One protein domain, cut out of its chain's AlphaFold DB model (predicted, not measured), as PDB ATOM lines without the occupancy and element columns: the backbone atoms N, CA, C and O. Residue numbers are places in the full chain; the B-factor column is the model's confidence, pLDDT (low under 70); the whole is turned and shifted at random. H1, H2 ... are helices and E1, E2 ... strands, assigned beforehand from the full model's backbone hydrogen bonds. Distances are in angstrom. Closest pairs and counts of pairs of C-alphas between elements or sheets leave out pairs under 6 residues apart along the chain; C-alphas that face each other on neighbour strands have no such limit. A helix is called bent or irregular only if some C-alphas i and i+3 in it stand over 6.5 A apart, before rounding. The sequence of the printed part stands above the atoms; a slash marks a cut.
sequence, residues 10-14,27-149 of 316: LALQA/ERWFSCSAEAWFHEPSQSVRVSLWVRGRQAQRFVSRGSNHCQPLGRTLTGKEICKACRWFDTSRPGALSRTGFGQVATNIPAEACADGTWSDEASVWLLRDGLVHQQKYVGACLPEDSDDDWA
ATOM      1  N   LEU A  10     -19.044 -30.824  44.727       39.44
ATOM      2  CA  LEU A  10     -18.051 -31.137  43.705       39.44
ATOM      3  C   LEU A  10     -18.051 -32.662  43.543       39.44
ATOM      4  O   LEU A  10     -17.593 -33.408  44.410       39.44
ATOM      5  N   ALA A  11     -18.620 -33.155  42.445       37.00
ATOM      6  CA  ALA A  11     -18.554 -34.569  42.102       37.00
ATOM      7  C   ALA A  11     -17.235 -34.842  41.373       37.00
ATOM      8  O   ALA A  11     -17.166 -34.857  40.149       37.00
ATOM      9  N   LEU A  12     -16.169 -35.048  42.139       40.94
ATOM     10  CA  LEU A  12     -14.885 -35.505  41.623       40.94
ATOM     11  C   LEU A  12     -14.604 -36.888  42.213       40.94
ATOM     12  O   LEU A  12     -14.486 -37.059  43.427       40.94
ATOM     13  N   GLN A  13     -14.547 -37.897  41.349       38.91
ATOM     14  CA  GLN A  13     -14.112 -39.242  41.715       38.91
ATOM     15  C   GLN A  13     -12.673 -39.430  41.246       38.91
ATOM     16  O   GLN A  13     -12.398 -39.322  40.056       38.91
ATOM     17  N   ALA A  14     -11.773 -39.707  42.187       35.09
ATOM     18  CA  ALA A  14     -10.372 -39.986  41.909       35.09
ATOM     19  C   ALA A  14     -10.115 -41.501  41.963       35.09
ATOM     20  O   ALA A  14     -10.404 -42.144  42.970       35.09
ATOM     21  N   GLU A  27       6.755 -30.848  39.265       79.81
ATOM     22  CA  GLU A  27       6.647 -29.473  39.768       79.81
ATOM     23  C   GLU A  27       5.756 -28.575  38.900       79.81
ATOM     24  O   GLU A  27       5.421 -27.456  39.296       79.81
ATOM     25  N   ARG A  28       5.330 -29.042  37.717       88.75
ATOM     26  CA  ARG A  28       4.447 -28.247  36.858       88.75
ATOM     27  C   ARG A  28       3.062 -28.126  37.478       88.75
ATOM     28  O   ARG A  28       2.520 -29.073  38.047       88.75
ATOM     29  N   TRP A  29       2.465 -26.958  37.308       89.44
ATOM     30  CA  TRP A  29       1.091 -26.701  37.709       89.44
ATOM     31  C   TRP A  29       0.124 -27.018  36.577       89.44
ATOM     32  O   TRP A  29       0.426 -26.811  35.402       89.44
ATOM     33  N   PHE A  30      -1.060 -27.494  36.941       91.12
ATOM     34  CA  PHE A  30      -2.144 -27.786  36.017       91.12
ATOM     35  C   PHE A  30      -3.390 -27.010  36.424       91.12
ATOM     36  O   PHE A  30      -3.723 -26.922  37.603       91.12
ATOM     37  N   SER A  31      -4.072 -26.459  35.427       90.81
ATOM     38  CA  SER A  31      -5.388 -25.848  35.535       90.81
ATOM     39  C   SER A  31      -6.426 -26.894  35.147       90.81
ATOM     40  O   SER A  31      -6.551 -27.243  33.973       90.81
ATOM     41  N   CYS A  32      -7.143 -27.413  36.136       87.88
ATOM     42  CA  CYS A  32      -8.199 -28.400  35.975       87.88
ATOM     43  C   CYS A  32      -9.570 -27.727  36.035       87.88
ATOM     44  O   CYS A  32      -9.914 -27.122  37.048       87.88
ATOM     45  N   SER A  33     -10.376 -27.850  34.981       83.44
ATOM     46  CA  SER A  33     -11.776 -27.421  35.042       83.44
ATOM     47  C   SER A  33     -12.637 -28.483  35.724       83.44
ATOM     48  O   SER A  33     -12.606 -29.653  35.343       83.44
ATOM     49  N   ALA A  34     -13.437 -28.066  36.699       77.75
ATOM     50  CA  ALA A  34     -14.428 -28.901  37.366       77.75
ATOM     51  C   ALA A  34     -15.809 -28.247  37.278       77.75
ATOM     52  O   ALA A  34     -15.927 -27.026  37.329       77.75
ATOM     53  N   GLU A  35     -16.860 -29.052  37.157       74.75
ATOM     54  CA  GLU A  35     -18.237 -28.562  37.240       74.75
ATOM     55  C   GLU A  35     -18.707 -28.641  38.693       74.75
ATOM     56  O   GLU A  35     -18.772 -29.716  39.296       74.75
ATOM     57  N   ALA A  36     -18.992 -27.478  39.270       68.25
ATOM     58  CA  ALA A  36     -19.630 -27.346  40.566       68.25
ATOM     59  C   ALA A  36     -21.146 -27.314  40.363       68.25
ATOM     60  O   ALA A  36     -21.663 -26.485  39.610       68.25
ATOM     61  N   TRP A  37     -21.849 -28.219  41.040       61.91
ATOM     62  CA  TRP A  37     -23.302 -28.304  40.983       61.91
ATOM     63  C   TRP A  37     -23.904 -27.629  42.209       61.91
ATOM     64  O   TRP A  37     -23.519 -27.916  43.348       61.91
ATOM     65  N   PHE A  38     -24.862 -26.741  41.966       62.03
ATOM     66  CA  PHE A  38     -25.693 -26.165  43.011       62.03
ATOM     67  C   PHE A  38     -26.923 -27.052  43.222       62.03
ATOM     68  O   PHE A  38     -27.318 -27.822  42.351       62.03
ATOM     69  N   HIS A  39     -27.523 -26.977  44.409       49.38
ATOM     70  CA  HIS A  39     -28.663 -27.826  44.770       49.38
ATOM     71  C   HIS A  39     -29.934 -27.512  43.946       49.38
ATOM     72  O   HIS A  39     -30.908 -28.264  44.012       49.38
ATOM     73  N   GLU A  40     -29.908 -26.437  43.147       57.38
ATOM     74  CA  GLU A  40     -30.823 -26.226  42.028       57.38
ATOM     75  C   GLU A  40     -30.264 -26.917  40.767       57.38
ATOM     76  O   GLU A  40     -29.239 -26.490  40.232       57.38
ATOM     77  N   PRO A  41     -30.914 -27.988  40.275       55.31
ATOM     78  CA  PRO A  41     -30.356 -28.907  39.276       55.31
ATOM     79  C   PRO A  41     -30.160 -28.313  37.870       55.31
ATOM     80  O   PRO A  41     -29.804 -29.039  36.945       55.31
ATOM     81  N   SER A  42     -30.403 -27.017  37.677       63.94
ATOM     82  CA  SER A  42     -30.377 -26.346  36.375       63.94
ATOM     83  C   SER A  42     -29.140 -25.480  36.129       63.94
ATOM     84  O   SER A  42     -28.967 -25.019  35.001       63.94
ATOM     85  N   GLN A  43     -28.268 -25.259  37.122       71.19
ATOM     86  CA  GLN A  43     -27.057 -24.450  36.945       71.19
ATOM     87  C   GLN A  43     -25.811 -25.169  37.470       71.19
ATOM     88  O   GLN A  43     -25.634 -25.375  38.671       71.19
ATOM     89  N   SER A  44     -24.923 -25.531  36.545       76.56
ATOM     90  CA  SER A  44     -23.553 -25.949  36.834       76.56
ATOM     91  C   SER A  44     -22.609 -24.791  36.522       76.56
ATOM     92  O   SER A  44     -22.653 -24.253  35.413       76.56
ATOM     93  N   VAL A  45     -21.730 -24.432  37.455       75.12
ATOM     94  CA  VAL A  45     -20.658 -23.461  37.189       75.12
ATOM     95  C   VAL A  45     -19.365 -24.224  36.970       75.12
ATOM     96  O   VAL A  45     -18.994 -25.089  37.766       75.12
ATOM     97  N   ARG A  46     -18.669 -23.914  35.879       78.12
ATOM     98  CA  ARG A  46     -17.346 -24.467  35.612       78.12
ATOM     99  C   ARG A  46     -16.313 -23.633  36.356       78.12
ATOM    100  O   ARG A  46     -16.101 -22.478  36.019       78.12
ATOM    101  N   VAL A  47     -15.665 -24.229  37.347       79.06
ATOM    102  CA  VAL A  47     -14.581 -23.603  38.108       79.06
ATOM    103  C   VAL A  47     -13.233 -24.103  37.610       79.06
ATOM    104  O   VAL A  47     -13.094 -25.269  37.235       79.06
ATOM    105  N   SER A  48     -12.233 -23.225  37.612       83.44
ATOM    106  CA  SER A  48     -10.847 -23.595  37.334       83.44
ATOM    107  C   SER A  48     -10.083 -23.794  38.640       83.44
ATOM    108  O   SER A  48     -10.096 -22.923  39.506       83.44
ATOM    109  N   LEU A  49      -9.438 -24.949  38.791       87.44
ATOM    110  CA  LEU A  49      -8.670 -25.331  39.972       87.44
ATOM    111  C   LEU A  49      -7.204 -25.506  39.596       87.44
ATOM    112  O   LEU A  49      -6.893 -26.200  38.627       87.44
ATOM    113  N   TRP A  50      -6.297 -24.932  40.378       89.81
ATOM    114  CA  TRP A  50      -4.866 -25.165  40.214       89.81
ATOM    115  C   TRP A  50      -4.400 -26.296  41.126       89.81
ATOM    116  O   TRP A  50      -4.676 -26.295  42.329       89.81
ATOM    117  N   VAL A  51      -3.693 -27.262  40.540       87.94
ATOM    118  CA  VAL A  51      -3.158 -28.453  41.216       87.94
ATOM    119  C   VAL A  51      -1.733 -28.741  40.740       87.94
ATOM    120  O   VAL A  51      -1.385 -28.439  39.596       87.94
ATOM    121  N   ARG A  52      -0.895 -29.347  41.589       87.44
ATOM    122  CA  ARG A  52       0.455 -29.789  41.179       87.44
ATOM    123  C   ARG A  52       0.392 -31.012  40.265       87.44
ATOM    124  O   ARG A  52      -0.518 -31.827  40.392       87.44
ATOM    125  N   GLY A  53       1.386 -31.199  39.399       86.12
ATOM    126  CA  GLY A  53       1.441 -32.290  38.419       86.12
ATOM    127  C   GLY A  53       1.296 -33.681  39.028       86.12
ATOM    128  O   GLY A  53       0.479 -34.477  38.562       86.12
ATOM    129  N   ARG A  54       1.976 -33.938  40.154       83.38
ATOM    130  CA  ARG A  54       1.814 -35.189  40.923       83.38
ATOM    131  C   ARG A  54       0.371 -35.430  41.386       83.38
ATOM    132  O   ARG A  54      -0.077 -36.571  41.471       83.38
ATOM    133  N   GLN A  55      -0.360 -34.362  41.700       82.94
ATOM    134  CA  GLN A  55      -1.751 -34.427  42.150       82.94
ATOM    135  C   GLN A  55      -2.722 -34.491  40.965       82.94
ATOM    136  O   GLN A  55      -3.708 -35.221  41.041       82.94
ATOM    137  N   ALA A  56      -2.419 -33.802  39.860       80.88
ATOM    138  CA  ALA A  56      -3.233 -33.730  38.646       80.88
ATOM    139  C   ALA A  56      -3.560 -35.118  38.082       80.88
ATOM    140  O   ALA A  56      -4.692 -35.365  37.673       80.88
ATOM    141  N   GLN A  57      -2.616 -36.065  38.154       76.81
ATOM    142  CA  GLN A  57      -2.838 -37.451  37.724       76.81
ATOM    143  C   GLN A  57      -4.054 -38.107  38.405       76.81
ATOM    144  O   GLN A  57      -4.730 -38.938  37.802       76.81
ATOM    145  N   ARG A  58      -4.388 -37.698  39.637       72.81
ATOM    146  CA  ARG A  58      -5.549 -38.217  40.379       72.81
ATOM    147  C   ARG A  58      -6.880 -37.678  39.849       72.81
ATOM    148  O   ARG A  58      -7.898 -38.351  39.992       72.81
ATOM    149  N   PHE A  59      -6.872 -36.512  39.203       67.75
ATOM    150  CA  PHE A  59      -8.055 -35.861  38.629       67.75
ATOM    151  C   PHE A  59      -8.427 -36.400  37.237       67.75
ATOM    152  O   PHE A  59      -9.581 -36.305  36.833       67.75
ATOM    153  N   VAL A  60      -7.486 -37.009  36.509       64.31
ATOM    154  CA  VAL A  60      -7.650 -37.383  35.084       64.31
ATOM    155  C   VAL A  60      -8.412 -38.709  34.873       64.31
ATOM    156  O   VAL A  60      -8.709 -39.114  33.752       64.31
ATOM    157  N   SER A  61      -8.817 -39.403  35.934       52.00
ATOM    158  CA  SER A  61      -9.198 -40.824  35.863       52.00
ATOM    159  C   SER A  61     -10.633 -41.150  35.399       52.00
ATOM    160  O   SER A  61     -11.019 -42.319  35.430       52.00
ATOM    161  N   ARG A  62     -11.430 -40.187  34.907       46.31
ATOM    162  CA  ARG A  62     -12.810 -40.462  34.435       46.31
ATOM    163  C   ARG A  62     -13.239 -39.824  33.109       46.31
ATOM    164  O   ARG A  62     -14.418 -39.573  32.893       46.31
ATOM    165  N   GLY A  63     -12.297 -39.608  32.189       44.12
ATOM    166  CA  GLY A  63     -12.614 -39.184  30.815       44.12
ATOM    167  C   GLY A  63     -12.971 -37.701  30.663       44.12
ATOM    168  O   GLY A  63     -13.275 -37.245  29.564       44.12
ATOM    169  N   SER A  64     -12.889 -36.923  31.741       50.72
ATOM    170  CA  SER A  64     -12.991 -35.466  31.705       50.72
ATOM    171  C   SER A  64     -11.586 -34.878  31.540       50.72
ATOM    172  O   SER A  64     -10.910 -34.565  32.513       50.72
ATOM    173  N   ASN A  65     -11.135 -34.752  30.292       54.69
ATOM    174  CA  ASN A  65      -9.784 -34.324  29.889       54.69
ATOM    175  C   ASN A  65      -9.462 -32.832  30.149       54.69
ATOM    176  O   ASN A  65      -8.801 -32.197  29.333       54.69
ATOM    177  N   HIS A  66      -9.928 -32.227  31.241       77.75
ATOM    178  CA  HIS A  66      -9.878 -30.766  31.401       77.75
ATOM    179  C   HIS A  66      -8.764 -30.264  32.325       77.75
ATOM    180  O   HIS A  66      -8.870 -29.155  32.837       77.75
ATOM    181  N   CYS A  67      -7.709 -31.048  32.551       86.75
ATOM    182  CA  CYS A  67      -6.486 -30.543  33.175       86.75
ATOM    183  C   CYS A  67      -5.494 -30.163  32.078       86.75
ATOM    184  O   CYS A  67      -4.966 -31.034  31.391       86.75
ATOM    185  N   GLN A  68      -5.244 -28.868  31.918       89.94
ATOM    186  CA  GLN A  68      -4.214 -28.360  31.017       89.94
ATOM    187  C   GLN A  68      -3.022 -27.868  31.837       89.94
ATOM    188  O   GLN A  68      -3.232 -27.291  32.908       89.94
ATOM    189  N   PRO A  69      -1.776 -28.088  31.386       89.06
ATOM    190  CA  PRO A  69      -0.627 -27.482  32.041       89.06
ATOM    191  C   PRO A  69      -0.809 -25.963  32.036       89.06
ATOM    192  O   PRO A  69      -1.161 -25.371  31.014       89.06
ATOM    193  N   LEU A  70      -0.586 -25.327  33.182       87.38
ATOM    194  CA  LEU A  70      -0.505 -23.877  33.237       87.38
ATOM    195  C   LEU A  70       0.706 -23.470  32.397       87.38
ATOM    196  O   LEU A  70       1.838 -23.818  32.716       87.38
ATOM    197  N   GLY A  71       0.469 -22.728  31.312       84.25
ATOM    198  CA  GLY A  71       1.536 -22.236  30.428       84.25
ATOM    199  C   GLY A  71       2.514 -21.269  31.108       84.25
ATOM    200  O   GLY A  71       3.474 -20.828  30.483       84.25
ATOM    201  N   ARG A  72       2.275 -20.938  32.384       82.88
ATOM    202  CA  ARG A  72       3.142 -20.145  33.251       82.88
ATOM    203  C   ARG A  72       3.479 -20.934  34.513       82.88
ATOM    204  O   ARG A  72       2.607 -21.574  35.100       82.88
ATOM    205  N   THR A  73       4.726 -20.842  34.954       83.50
ATOM    206  CA  THR A  73       5.136 -21.318  36.276       83.50
ATOM    207  C   THR A  73       4.549 -20.384  37.326       83.50
ATOM    208  O   THR A  73       4.753 -19.173  37.235       83.50
ATOM    209  N   LEU A  74       3.818 -20.923  38.305       83.88
ATOM    210  CA  LEU A  74       3.413 -20.138  39.469       83.88
ATOM    211  C   LEU A  74       4.676 -19.786  40.259       83.88
ATOM    212  O   LEU A  74       5.453 -20.667  40.619       83.88
ATOM    213  N   THR A  75       4.901 -18.497  40.481       81.44
ATOM    214  CA  THR A  75       6.101 -17.965  41.148       81.44
ATOM    215  C   THR A  75       6.037 -18.067  42.674       81.44
ATOM    216  O   THR A  75       6.906 -17.531  43.361       81.44
ATOM    217  N   GLY A  76       4.984 -18.695  43.207       78.62
ATOM    218  CA  GLY A  76       4.698 -18.783  44.641       78.62
ATOM    219  C   GLY A  76       4.079 -17.500  45.206       78.62
ATOM    220  O   GLY A  76       3.693 -17.463  46.372       78.62
ATOM    221  N   LYS A  77       3.953 -16.450  44.384       86.06
ATOM    222  CA  LYS A  77       3.322 -15.173  44.751       86.06
ATOM    223  C   LYS A  77       1.817 -15.180  44.537       86.06
ATOM    224  O   LYS A  77       1.129 -14.299  45.042       86.06
ATOM    225  N   GLU A  78       1.312 -16.126  43.759       92.00
ATOM    226  CA  GLU A  78      -0.099 -16.219  43.446       92.00
ATOM    227  C   GLU A  78      -0.867 -16.699  44.679       92.00
ATOM    228  O   GLU A  78      -0.529 -17.714  45.296       92.00
ATOM    229  N   ILE A  79      -1.901 -15.948  45.041       92.69
ATOM    230  CA  ILE A  79      -2.710 -16.200  46.225       92.69
ATOM    231  C   ILE A  79      -3.971 -16.953  45.797       92.69
ATOM    232  O   ILE A  79      -4.687 -16.557  44.876       92.69
ATOM    233  N   CYS A  80      -4.258 -18.059  46.473       91.38
ATOM    234  CA  CYS A  80      -5.548 -18.720  46.383       91.38
ATOM    235  C   CYS A  80      -6.584 -17.889  47.127       91.38
ATOM    236  O   CYS A  80      -6.487 -17.713  48.347       91.38
ATOM    237  N   LYS A  81      -7.644 -17.496  46.418       90.75
ATOM    238  CA  LYS A  81      -8.871 -16.962  47.021       90.75
ATOM    239  C   LYS A  81      -9.453 -17.970  48.006       90.75
ATOM    240  O   LYS A  81      -9.853 -17.612  49.111       90.75
ATOM    241  N   ALA A  82      -9.433 -19.247  47.619       89.50
ATOM    242  CA  ALA A  82      -9.784 -20.363  48.479       89.50
ATOM    243  C   ALA A  82      -8.859 -21.568  48.248       89.50
ATOM    244  O   ALA A  82      -8.638 -21.975  47.110       89.50
ATOM    245  N   CYS A  83      -8.358 -22.175  49.321       90.38
ATOM    246  CA  CYS A  83      -7.664 -23.456  49.286       90.38
ATOM    247  C   CYS A  83      -8.559 -24.542  49.883       90.38
ATOM    248  O   CYS A  83      -8.983 -24.448  51.038       90.38
ATOM    249  N   ARG A  84      -8.838 -25.585  49.099       87.50
ATOM    250  CA  ARG A  84      -9.548 -26.784  49.556       87.50
ATOM    251  C   ARG A  84      -8.616 -27.975  49.496       87.50
ATOM    252  O   ARG A  84      -7.900 -28.138  48.520       87.50
ATOM    253  N   TRP A  85      -8.672 -28.840  50.497       86.88
ATOM    254  CA  TRP A  85      -7.881 -30.062  50.509       86.88
ATOM    255  C   TRP A  85      -8.702 -31.262  50.945       86.88
ATOM    256  O   TRP A  85      -9.713 -31.124  51.635       86.88
ATOM    257  N   PHE A  86      -8.285 -32.445  50.507       84.69
ATOM    258  CA  PHE A  86      -9.021 -33.678  50.751       84.69
ATOM    259  C   PHE A  86      -8.105 -34.899  50.842       84.69
ATOM    260  O   PHE A  86      -6.973 -34.904  50.359       84.69
ATOM    261  N   ASP A  87      -8.634 -35.942  51.480       84.56
ATOM    262  CA  ASP A  87      -8.019 -37.261  51.609       84.56
ATOM    263  C   ASP A  87      -8.398 -38.128  50.403       84.56
ATOM    264  O   ASP A  87      -9.562 -38.502  50.228       84.56
ATOM    265  N   THR A  88      -7.415 -38.480  49.579       81.25
ATOM    266  CA  THR A  88      -7.640 -39.299  48.380       81.25
ATOM    267  C   THR A  88      -7.965 -40.755  48.675       81.25
ATOM    268  O   THR A  88      -8.376 -41.473  47.768       81.25
ATOM    269  N   SER A  89      -7.781 -41.225  49.912       79.62
ATOM    270  CA  SER A  89      -8.142 -42.595  50.289       79.62
ATOM    271  C   SER A  89      -9.643 -42.783  50.518       79.62
ATOM    272  O   SER A  89     -10.115 -43.918  50.585       79.62
ATOM    273  N   ARG A  90     -10.413 -41.689  50.606       75.50
ATOM    274  CA  ARG A  90     -11.858 -41.732  50.846       75.50
ATOM    275  C   ARG A  90     -12.628 -41.486  49.544       75.50
ATOM    276  O   ARG A  90     -12.677 -40.348  49.070       75.50
ATOM    277  N   PRO A  91     -13.278 -42.508  48.958       63.81
ATOM    278  CA  PRO A  91     -14.140 -42.296  47.802       63.81
ATOM    279  C   PRO A  91     -15.295 -41.356  48.176       63.81
ATOM    280  O   PRO A  91     -15.928 -41.509  49.218       63.81
ATOM    281  N   GLY A  92     -15.550 -40.351  47.333       62.91
ATOM    282  CA  GLY A  92     -16.588 -39.344  47.579       62.91
ATOM    283  C   GLY A  92     -16.196 -38.230  48.557       62.91
ATOM    284  O   GLY A  92     -17.073 -37.484  48.992       62.91
ATOM    285  N   ALA A  93     -14.907 -38.079  48.892       58.88
ATOM    286  CA  ALA A  93     -14.420 -37.005  49.765       58.88
ATOM    287  C   ALA A  93     -14.847 -35.600  49.301       58.88
ATOM    288  O   ALA A  93     -15.117 -34.739  50.130       58.88
ATOM    289  N   LEU A  94     -14.982 -35.393  47.989       55.38
ATOM    290  CA  LEU A  94     -15.372 -34.106  47.401       55.38
ATOM    291  C   LEU A  94     -16.878 -33.811  47.507       55.38
ATOM    292  O   LEU A  94     -17.299 -32.670  47.341       55.38
ATOM    293  N   SER A  95     -17.687 -34.820  47.843       51.38
ATOM    294  CA  SER A  95     -19.147 -34.716  47.913       51.38
ATOM    295  C   SER A  95     -19.697 -34.617  49.341       51.38
ATOM    296  O   SER A  95     -20.889 -34.375  49.519       51.38
ATOM    297  N   ARG A  96     -18.870 -34.803  50.381       55.19
ATOM    298  CA  ARG A  96     -19.320 -34.695  51.779       55.19
ATOM    299  C   ARG A  96     -19.074 -33.297  52.336       55.19
ATOM    300  O   ARG A  96     -17.937 -32.840  52.427       55.19
ATOM    301  N   THR A  97     -20.144 -32.664  52.813       49.47
ATOM    302  CA  THR A  97     -20.062 -31.507  53.707       49.47
ATOM    303  C   THR A  97     -19.196 -31.828  54.913       49.47
ATOM    304  O   THR A  97     -19.526 -32.708  55.703       49.47
ATOM    305  N   GLY A  98     -18.088 -31.109  55.062       53.00
ATOM    306  CA  GLY A  98     -17.232 -31.197  56.246       53.00
ATOM    307  C   GLY A  98     -15.848 -31.796  56.016       53.00
ATOM    308  O   GLY A  98     -15.078 -31.842  56.968       53.00
ATOM    309  N   PHE A  99     -15.492 -32.207  54.794       52.91
ATOM    310  CA  PHE A  99     -14.108 -32.580  54.483       52.91
ATOM    311  C   PHE A  99     -13.402 -31.474  53.693       52.91
ATOM    312  O   PHE A  99     -13.798 -31.133  52.581       52.91
ATOM    313  N   GLY A 100     -12.370 -30.914  54.329       59.25
ATOM    314  CA  GLY A 100     -11.577 -29.784  53.857       59.25
ATOM    315  C   GLY A 100     -12.082 -28.471  54.442       59.25
ATOM    316  O   GLY A 100     -13.029 -27.879  53.924       59.25
ATOM    317  N   GLN A 101     -11.455 -28.003  55.527       65.94
ATOM    318  CA  GLN A 101     -11.585 -26.594  55.890       65.94
ATOM    319  C   GLN A 101     -11.145 -25.748  54.693       65.94
ATOM    320  O   GLN A 101     -10.146 -26.056  54.037       65.94
ATOM    321  N   VAL A 102     -11.917 -24.706  54.400       82.00
ATOM    322  CA  VAL A 102     -11.569 -23.746  53.360       82.00
ATOM    323  C   VAL A 102     -10.655 -22.715  53.991       82.00
ATOM    324  O   VAL A 102     -11.078 -21.971  54.871       82.00
ATOM    325  N   ALA A 103      -9.418 -22.671  53.527       85.75
ATOM    326  CA  ALA A 103      -8.570 -21.520  53.768       85.75
ATOM    327  C   ALA A 103      -8.847 -20.433  52.758       85.75
ATOM    328  O   ALA A 103      -9.120 -20.740  51.601       85.75
ATOM    329  N   THR A 104      -8.633 -19.190  53.151       90.44
ATOM    330  CA  THR A 104      -8.631 -18.052  52.238       90.44
ATOM    331  C   THR A 104      -7.284 -17.348  52.286       90.44
ATOM    332  O   THR A 104      -6.589 -17.395  53.300       90.44
ATOM    333  N   ASN A 105      -6.924 -16.693  51.184       91.06
ATOM    334  CA  ASN A 105      -5.739 -15.840  51.072       91.06
ATOM    335  C   ASN A 105      -4.415 -16.565  51.347       91.06
ATOM    336  O   ASN A 105      -3.574 -16.088  52.109       91.06
ATOM    337  N   ILE A 106      -4.227 -17.733  50.730       91.75
ATOM    338  CA  ILE A 106      -3.049 -18.581  50.966       91.75
ATOM    339  C   ILE A 106      -2.229 -18.717  49.694       91.75
ATOM    340  O   ILE A 106      -2.828 -18.937  48.645       91.75
ATOM    341  N   PRO A 107      -0.886 -18.649  49.755       93.62
ATOM    342  CA  PRO A 107      -0.048 -18.905  48.590       93.62
ATOM    343  C   PRO A 107      -0.395 -20.241  47.924       93.62
ATOM    344  O   PRO A 107      -0.562 -21.256  48.608       93.62
ATOM    345  N   ALA A 108      -0.477 -20.254  46.593       91.38
ATOM    346  CA  ALA A 108      -0.822 -21.449  45.825       91.38
ATOM    347  C   ALA A 108       0.071 -22.637  46.171       91.38
ATOM    348  O   ALA A 108      -0.423 -23.730  46.442       91.38
ATOM    349  N   GLU A 109       1.374 -22.395  46.264       91.50
ATOM    350  CA  GLU A 109       2.349 -23.401  46.662       91.50
ATOM    351  C   GLU A 109       2.071 -23.972  48.049       91.50
ATOM    352  O   GLU A 109       1.956 -25.189  48.200       91.50
ATOM    353  N   ALA A 110       1.838 -23.100  49.033       91.75
ATOM    354  CA  ALA A 110       1.506 -23.549  50.372       91.75
ATOM    355  C   ALA A 110       0.240 -24.413  50.356       91.75
ATOM    356  O   ALA A 110       0.219 -25.476  50.977       91.75
ATOM    357  N   CYS A 111      -0.786 -24.015  49.591       92.25
ATOM    358  CA  CYS A 111      -2.011 -24.791  49.401       92.25
ATOM    359  C   CYS A 111      -1.750 -26.199  48.844       92.25
ATOM    360  O   CYS A 111      -2.248 -27.176  49.410       92.25
ATOM    361  N   ALA A 112      -0.973 -26.328  47.767       89.19
ATOM    362  CA  ALA A 112      -0.704 -27.627  47.148       89.19
ATOM    363  C   ALA A 112       0.186 -28.536  47.997       89.19
ATOM    364  O   ALA A 112       0.014 -29.756  47.939       89.19
ATOM    365  N   ASP A 113       1.079 -27.959  48.799       87.94
ATOM    366  CA  ASP A 113       1.978 -28.715  49.674       87.94
ATOM    367  C   ASP A 113       1.372 -28.984  51.051       87.94
ATOM    368  O   ASP A 113       1.852 -29.840  51.792       87.94
ATOM    369  N   GLY A 114       0.294 -28.278  51.392       87.69
ATOM    370  CA  GLY A 114      -0.295 -28.345  52.716       87.69
ATOM    371  C   GLY A 114       0.685 -27.834  53.766       87.69
ATOM    372  O   GLY A 114       0.910 -28.502  54.763       87.69
ATOM    373  N   THR A 115       1.292 -26.669  53.556       88.19
ATOM    374  CA  THR A 115       2.215 -26.042  54.524       88.19
ATOM    375  C   THR A 115       1.605 -24.821  55.219       88.19
ATOM    376  O   THR A 115       2.298 -24.081  55.907       88.19
ATOM    377  N   TRP A 116       0.290 -24.624  55.089       82.31
ATOM    378  CA  TRP A 116      -0.435 -23.452  55.587       82.31
ATOM    379  C   TRP A 116      -1.424 -23.788  56.708       82.31
ATOM    380  O   TRP A 116      -2.132 -24.786  56.610       82.31
ATOM    381  N   SER A 117      -1.521 -22.928  57.724       79.31
ATOM    382  CA  SER A 117      -2.394 -22.988  58.917       79.31
ATOM    383  C   SER A 117      -1.575 -23.103  60.197       79.31
ATOM    384  O   SER A 117      -0.765 -24.021  60.337       79.31
ATOM    385  N   ASP A 118      -1.873 -22.200  61.131       74.44
ATOM    386  CA  ASP A 118      -1.349 -22.188  62.498       74.44
ATOM    387  C   ASP A 118      -2.276 -22.941  63.472       74.44
ATOM    388  O   ASP A 118      -1.953 -23.128  64.646       74.44
ATOM    389  N   GLU A 119      -3.444 -23.398  63.002       80.25
ATOM    390  CA  GLU A 119      -4.376 -24.157  63.829       80.25
ATOM    391  C   GLU A 119      -3.882 -25.605  63.972       80.25
ATOM    392  O   GLU A 119      -3.931 -26.402  63.032       80.25
ATOM    393  N   ALA A 120      -3.417 -25.961  65.173       75.75
ATOM    394  CA  ALA A 120      -2.759 -27.240  65.450       75.75
ATOM    395  C   ALA A 120      -3.588 -28.479  65.050       75.75
ATOM    396  O   ALA A 120      -3.032 -29.469  64.573       75.75
ATOM    397  N   SER A 121      -4.913 -28.437  65.215       73.12
ATOM    398  CA  SER A 121      -5.836 -29.530  64.862       73.12
ATOM    399  C   SER A 121      -5.864 -29.798  63.349       73.12
ATOM    400  O   SER A 121      -5.799 -30.946  62.903       73.12
ATOM    401  N   VAL A 122      -5.919 -28.727  62.561       76.50
ATOM    402  CA  VAL A 122      -5.960 -28.729  61.094       76.50
ATOM    403  C   VAL A 122      -4.600 -29.119  60.544       76.50
ATOM    404  O   VAL A 122      -4.509 -29.956  59.645       76.50
ATOM    405  N   TRP A 123      -3.549 -28.557  61.140       82.25
ATOM    406  CA  TRP A 123      -2.162 -28.834  60.811       82.25
ATOM    407  C   TRP A 123      -1.828 -30.322  60.980       82.25
ATOM    408  O   TRP A 123      -1.333 -30.927  60.034       82.25
ATOM    409  N   LEU A 124      -2.186 -30.945  62.113       82.81
ATOM    410  CA  LEU A 124      -1.919 -32.369  62.375       82.81
ATOM    411  C   LEU A 124      -2.625 -33.303  61.383       82.81
ATOM    412  O   LEU A 124      -2.021 -34.253  60.883       82.81
ATOM    413  N   LEU A 125      -3.907 -33.051  61.094       83.00
ATOM    414  CA  LEU A 125      -4.669 -33.881  60.159       83.00
ATOM    415  C   LEU A 125      -4.090 -33.789  58.742       83.00
ATOM    416  O   LEU A 125      -3.898 -34.803  58.070       83.00
ATOM    417  N   ARG A 126      -3.794 -32.567  58.304       86.44
ATOM    418  CA  ARG A 126      -3.216 -32.263  56.998       86.44
ATOM    419  C   ARG A 126      -1.816 -32.861  56.850       86.44
ATOM    420  O   ARG A 126      -1.570 -33.546  55.862       86.44
ATOM    421  N   ASP A 127      -0.936 -32.673  57.833       83.50
ATOM    422  CA  ASP A 127       0.427 -33.224  57.834       83.50
ATOM    423  C   ASP A 127       0.416 -34.758  57.773       83.50
ATOM    424  O   ASP A 127       1.116 -35.368  56.964       83.50
ATOM    425  N   GLY A 128      -0.503 -35.390  58.513       84.69
ATOM    426  CA  GLY A 128      -0.742 -36.827  58.416       84.69
ATOM    427  C   GLY A 128      -1.110 -37.288  57.000       84.69
ATOM    428  O   GLY A 128      -0.632 -38.332  56.553       84.69
ATOM    429  N   LEU A 129      -1.920 -36.518  56.263       86.12
ATOM    430  CA  LEU A 129      -2.259 -36.827  54.869       86.12
ATOM    431  C   LEU A 129      -1.093 -36.583  53.910       86.12
ATOM    432  O   LEU A 129      -0.916 -37.371  52.977       86.12
ATOM    433  N   VAL A 130      -0.312 -35.518  54.115       84.62
ATOM    434  CA  VAL A 130       0.875 -35.207  53.302       84.62
ATOM    435  C   VAL A 130       1.895 -36.331  53.446       84.62
ATOM    436  O   VAL A 130       2.319 -36.908  52.443       84.62
ATOM    437  N   HIS A 131       2.195 -36.734  54.681       84.69
ATOM    438  CA  HIS A 131       3.128 -37.820  54.973       84.69
ATOM    439  C   HIS A 131       2.669 -39.165  54.390       84.69
ATOM    440  O   HIS A 131       3.469 -39.926  53.851       84.69
ATOM    441  N   GLN A 132       1.362 -39.444  54.425       85.88
ATOM    442  CA  GLN A 132       0.778 -40.644  53.814       85.88
ATOM    443  C   GLN A 132       0.626 -40.552  52.287       85.88
ATOM    444  O   GLN A 132       0.071 -41.470  51.684       85.88
ATOM    445  N   GLN A 133       1.050 -39.451  51.656       84.94
ATOM    446  CA  GLN A 133       0.829 -39.154  50.237       84.94
ATOM    447  C   GLN A 133      -0.653 -39.190  49.822       84.94
ATOM    448  O   GLN A 133      -0.985 -39.411  48.658       84.94
ATOM    449  N   LYS A 134      -1.576 -38.955  50.755       86.62
ATOM    450  CA  LYS A 134      -3.031 -38.926  50.527       86.62
ATOM    451  C   LYS A 134      -3.591 -37.512  50.406       86.62
ATOM    452  O   LYS A 134      -4.779 -37.346  50.149       86.62
ATOM    453  N   TYR A 135      -2.744 -36.509  50.594       87.62
ATOM    454  CA  TYR A 135      -3.112 -35.110  50.480       87.62
ATOM    455  C   TYR A 135      -3.249 -34.677  49.020       87.62
ATOM    456  O   TYR A 135      -2.390 -34.971  48.184       87.62
ATOM    457  N   VAL A 136      -4.316 -33.939  48.735       85.31
ATOM    458  CA  VAL A 136      -4.450 -33.128  47.527       85.31
ATOM    459  C   VAL A 136      -4.985 -31.767  47.932       85.31
ATOM    460  O   VAL A 136      -6.030 -31.697  48.577       85.31
ATOM    461  N   GLY A 137      -4.274 -30.712  47.536       88.44
ATOM    462  CA  GLY A 137      -4.720 -29.329  47.644       88.44
ATOM    463  C   GLY A 137      -5.197 -28.821  46.285       88.44
ATOM    464  O   GLY A 137      -4.551 -29.050  45.267       88.44
ATOM    465  N   ALA A 138      -6.336 -28.140  46.267       87.31
ATOM    466  CA  ALA A 138      -6.891 -27.467  45.107       87.31
ATOM    467  C   ALA A 138      -7.001 -25.973  45.420       87.31
ATOM    468  O   ALA A 138      -7.731 -25.562  46.329       87.31
ATOM    469  N   CYS A 139      -6.255 -25.179  44.660       90.50
ATOM    470  CA  CYS A 139      -6.243 -23.731  44.766       90.50
ATOM    471  C   CYS A 139      -7.272 -23.130  43.807       90.50
ATOM    472  O   CYS A 139      -7.250 -23.420  42.609       90.50
ATOM    473  N   LEU A 140      -8.165 -22.295  44.330       89.94
ATOM    474  CA  LEU A 140      -9.054 -21.452  43.539       89.94
ATOM    475  C   LEU A 140      -8.383 -20.077  43.371       89.94
ATOM    476  O   LEU A 140      -8.195 -19.395  44.385       89.94
ATOM    477  N   PRO A 141      -7.985 -19.681  42.150       86.94
ATOM    478  CA  PRO A 141      -7.272 -18.427  41.929       86.94
ATOM    479  C   PRO A 141      -8.157 -17.201  42.165       86.94
ATOM    480  O   PRO A 141      -9.379 -17.267  42.037       86.94
ATOM    481  N   GLU A 142      -7.528 -16.079  42.512       83.38
ATOM    482  CA  GLU A 142      -8.210 -14.794  42.709       83.38
ATOM    483  C   GLU A 142      -8.757 -14.207  41.398       83.38
ATOM    484  O   GLU A 142      -9.887 -13.727  41.387       83.38
ATOM    485  N   ASP A 143      -8.015 -14.374  40.296       67.75
ATOM    486  CA  ASP A 143      -8.309 -13.838  38.953       67.75
ATOM    487  C   ASP A 143      -9.546 -14.452  38.260       67.75
ATOM    488  O   ASP A 143      -9.776 -14.193  37.078       67.75
ATOM    489  N   SER A 144     -10.334 -15.313  38.918       60.84
ATOM    490  CA  SER A 144     -11.612 -15.704  38.320       60.84
ATOM    491  C   SER A 144     -12.576 -14.528  38.473       60.84
ATOM    492  O   SER A 144     -13.135 -14.333  39.555       60.84
ATOM    493  N   ASP A 145     -12.791 -13.785  37.385       53.53
ATOM    494  CA  ASP A 145     -13.748 -12.669  37.257       53.53
ATOM    495  C   ASP A 145     -15.211 -13.041  37.618       53.53
ATOM    496  O   ASP A 145     -16.115 -12.207  37.573       53.53
ATOM    497  N   ASP A 146     -15.468 -14.282  38.044       55.38
ATOM    498  CA  ASP A 146     -16.703 -14.753  38.672       55.38
ATOM    499  C   ASP A 146     -16.890 -14.210  40.107       55.38
ATOM    500  O   ASP A 146     -17.220 -14.939  41.050       55.38
ATOM    501  N   ASP A 147     -16.720 -12.902  40.304       53.78
ATOM    502  CA  ASP A 147     -17.014 -12.222  41.572       53.78
ATOM    503  C   ASP A 147     -18.488 -12.395  41.989       53.78
ATOM    504  O   ASP A 147     -18.817 -12.404  43.181       53.78
ATOM    505  N   TRP A 148     -19.374 -12.658  41.020       61.44
ATOM    506  CA  TRP A 148     -20.785 -12.958  41.259       61.44
ATOM    507  C   TRP A 148     -20.997 -14.248  42.066       61.44
ATOM    508  O   TRP A 148     -21.959 -14.321  42.827       61.44
ATOM    509  N   ALA A 149     -20.114 -15.252  41.973       53.25
ATOM    510  CA  ALA A 149     -20.275 -16.511  42.707       53.25
ATOM    511  C   ALA A 149     -20.028 -16.317  44.213       53.25
ATOM    512  O   ALA A 149     -20.735 -16.875  45.057       53.25
TER     513      ALA A 149
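This is residues 10 to 14 and 27 to 149 of the 316 residues of the protein "Hypothetical protein" of Symbiodinium sp. CCMP2592 (UniProt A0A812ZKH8). Two small antiparallel sheets meet where strand E5, in the middle of the domain, crosses E2 at the edge of the first sheet, made by E2, E1 and E3; E4 and E5 make the second. H1 packs over E1 of the first sheet, H2 packs on E4 and E5, and H3 lies at one end of the long axis, with the tip of the E1 and E2 hairpin at the other. The printed part has 128 residues, with E1, E2, H1, E3, E4, H2, H3 and E5 along it. The class is mixed, helices and strands, with under half of the residues, 62, in named elements. It is compact, with a radius of gyration of the C-alphas of 14.1 A, and spans 40 by 32 by 28 A.

Residues 10 to 14 precede the cut. E1, residues 29 to 37, begins at C-alpha 29 (1.091, -26.701, 37.709) and is 24.7 A long, as is E2, residues 44 to 52. H1 is residues 53 to 59, neither bent nor irregular, but only just: C-alphas 54 and 57 are 6.1 A apart. E3 is residues 67 to 69. E4, residues 79 to 87, is 22.4 A long and bends by 68 degrees at residue 82. H2 is residues 108 to 113, and H3, residues 120 to 131, is 16.0 A long. E5, residues 135 to 141, is 19.2 A long and ends at C-alpha 141 (-7.272, -18.427, 41.929).

E1 and E2 form a hairpin, with N 32 and O 49 at 2.8 A, within hydrogen-bond range. E3 is antiparallel to E1, with N 31 and O 68 at 2.8 A. E2, H1 and E3 form a split strand-helix-strand unit, two strands running the same way with E1 between them in the sheet; its crossover is right-handed. H1 is on this sheet, over E1, at a height over the sheet of 8.4 A. The closest C-alphas of E2 and E5 are those of Trp 50 and Cys 139, 5.0 A apart. E5 is antiparallel to E4, with N 138 and O 84 at 2.7 A. The closest C-alphas of H2 and E5 are those of Ala 112 and Gly 137, 4.4 A apart. H3 and H2 are close but not clearly touching, the C-alphas of Val 130 and Asp 113 being 7.5 A apart. In H2 and H3 every O i to N i+4 pair is within hydrogen-bond range; in H1 0 of 3 are, beside 3 of 4 O i to N i+3 pairs.

The C-alphas farthest apart are those of Ser 42 and Ala 120, 40.1 A. Residues 15 to 26 are cut out, and C-alphas 14 and 27 are 20.1 A apart. The link from E4 to H2, residues 88 to 107, is long; its residues 106 to 107 pair antiparallel with residues 79 to 80 of E4. The mean pLDDT of the printed part is 76.1; residues 10 to 14, 36 to 42, 59 to 65, 91 to 101 and 143 to 149 are under 70.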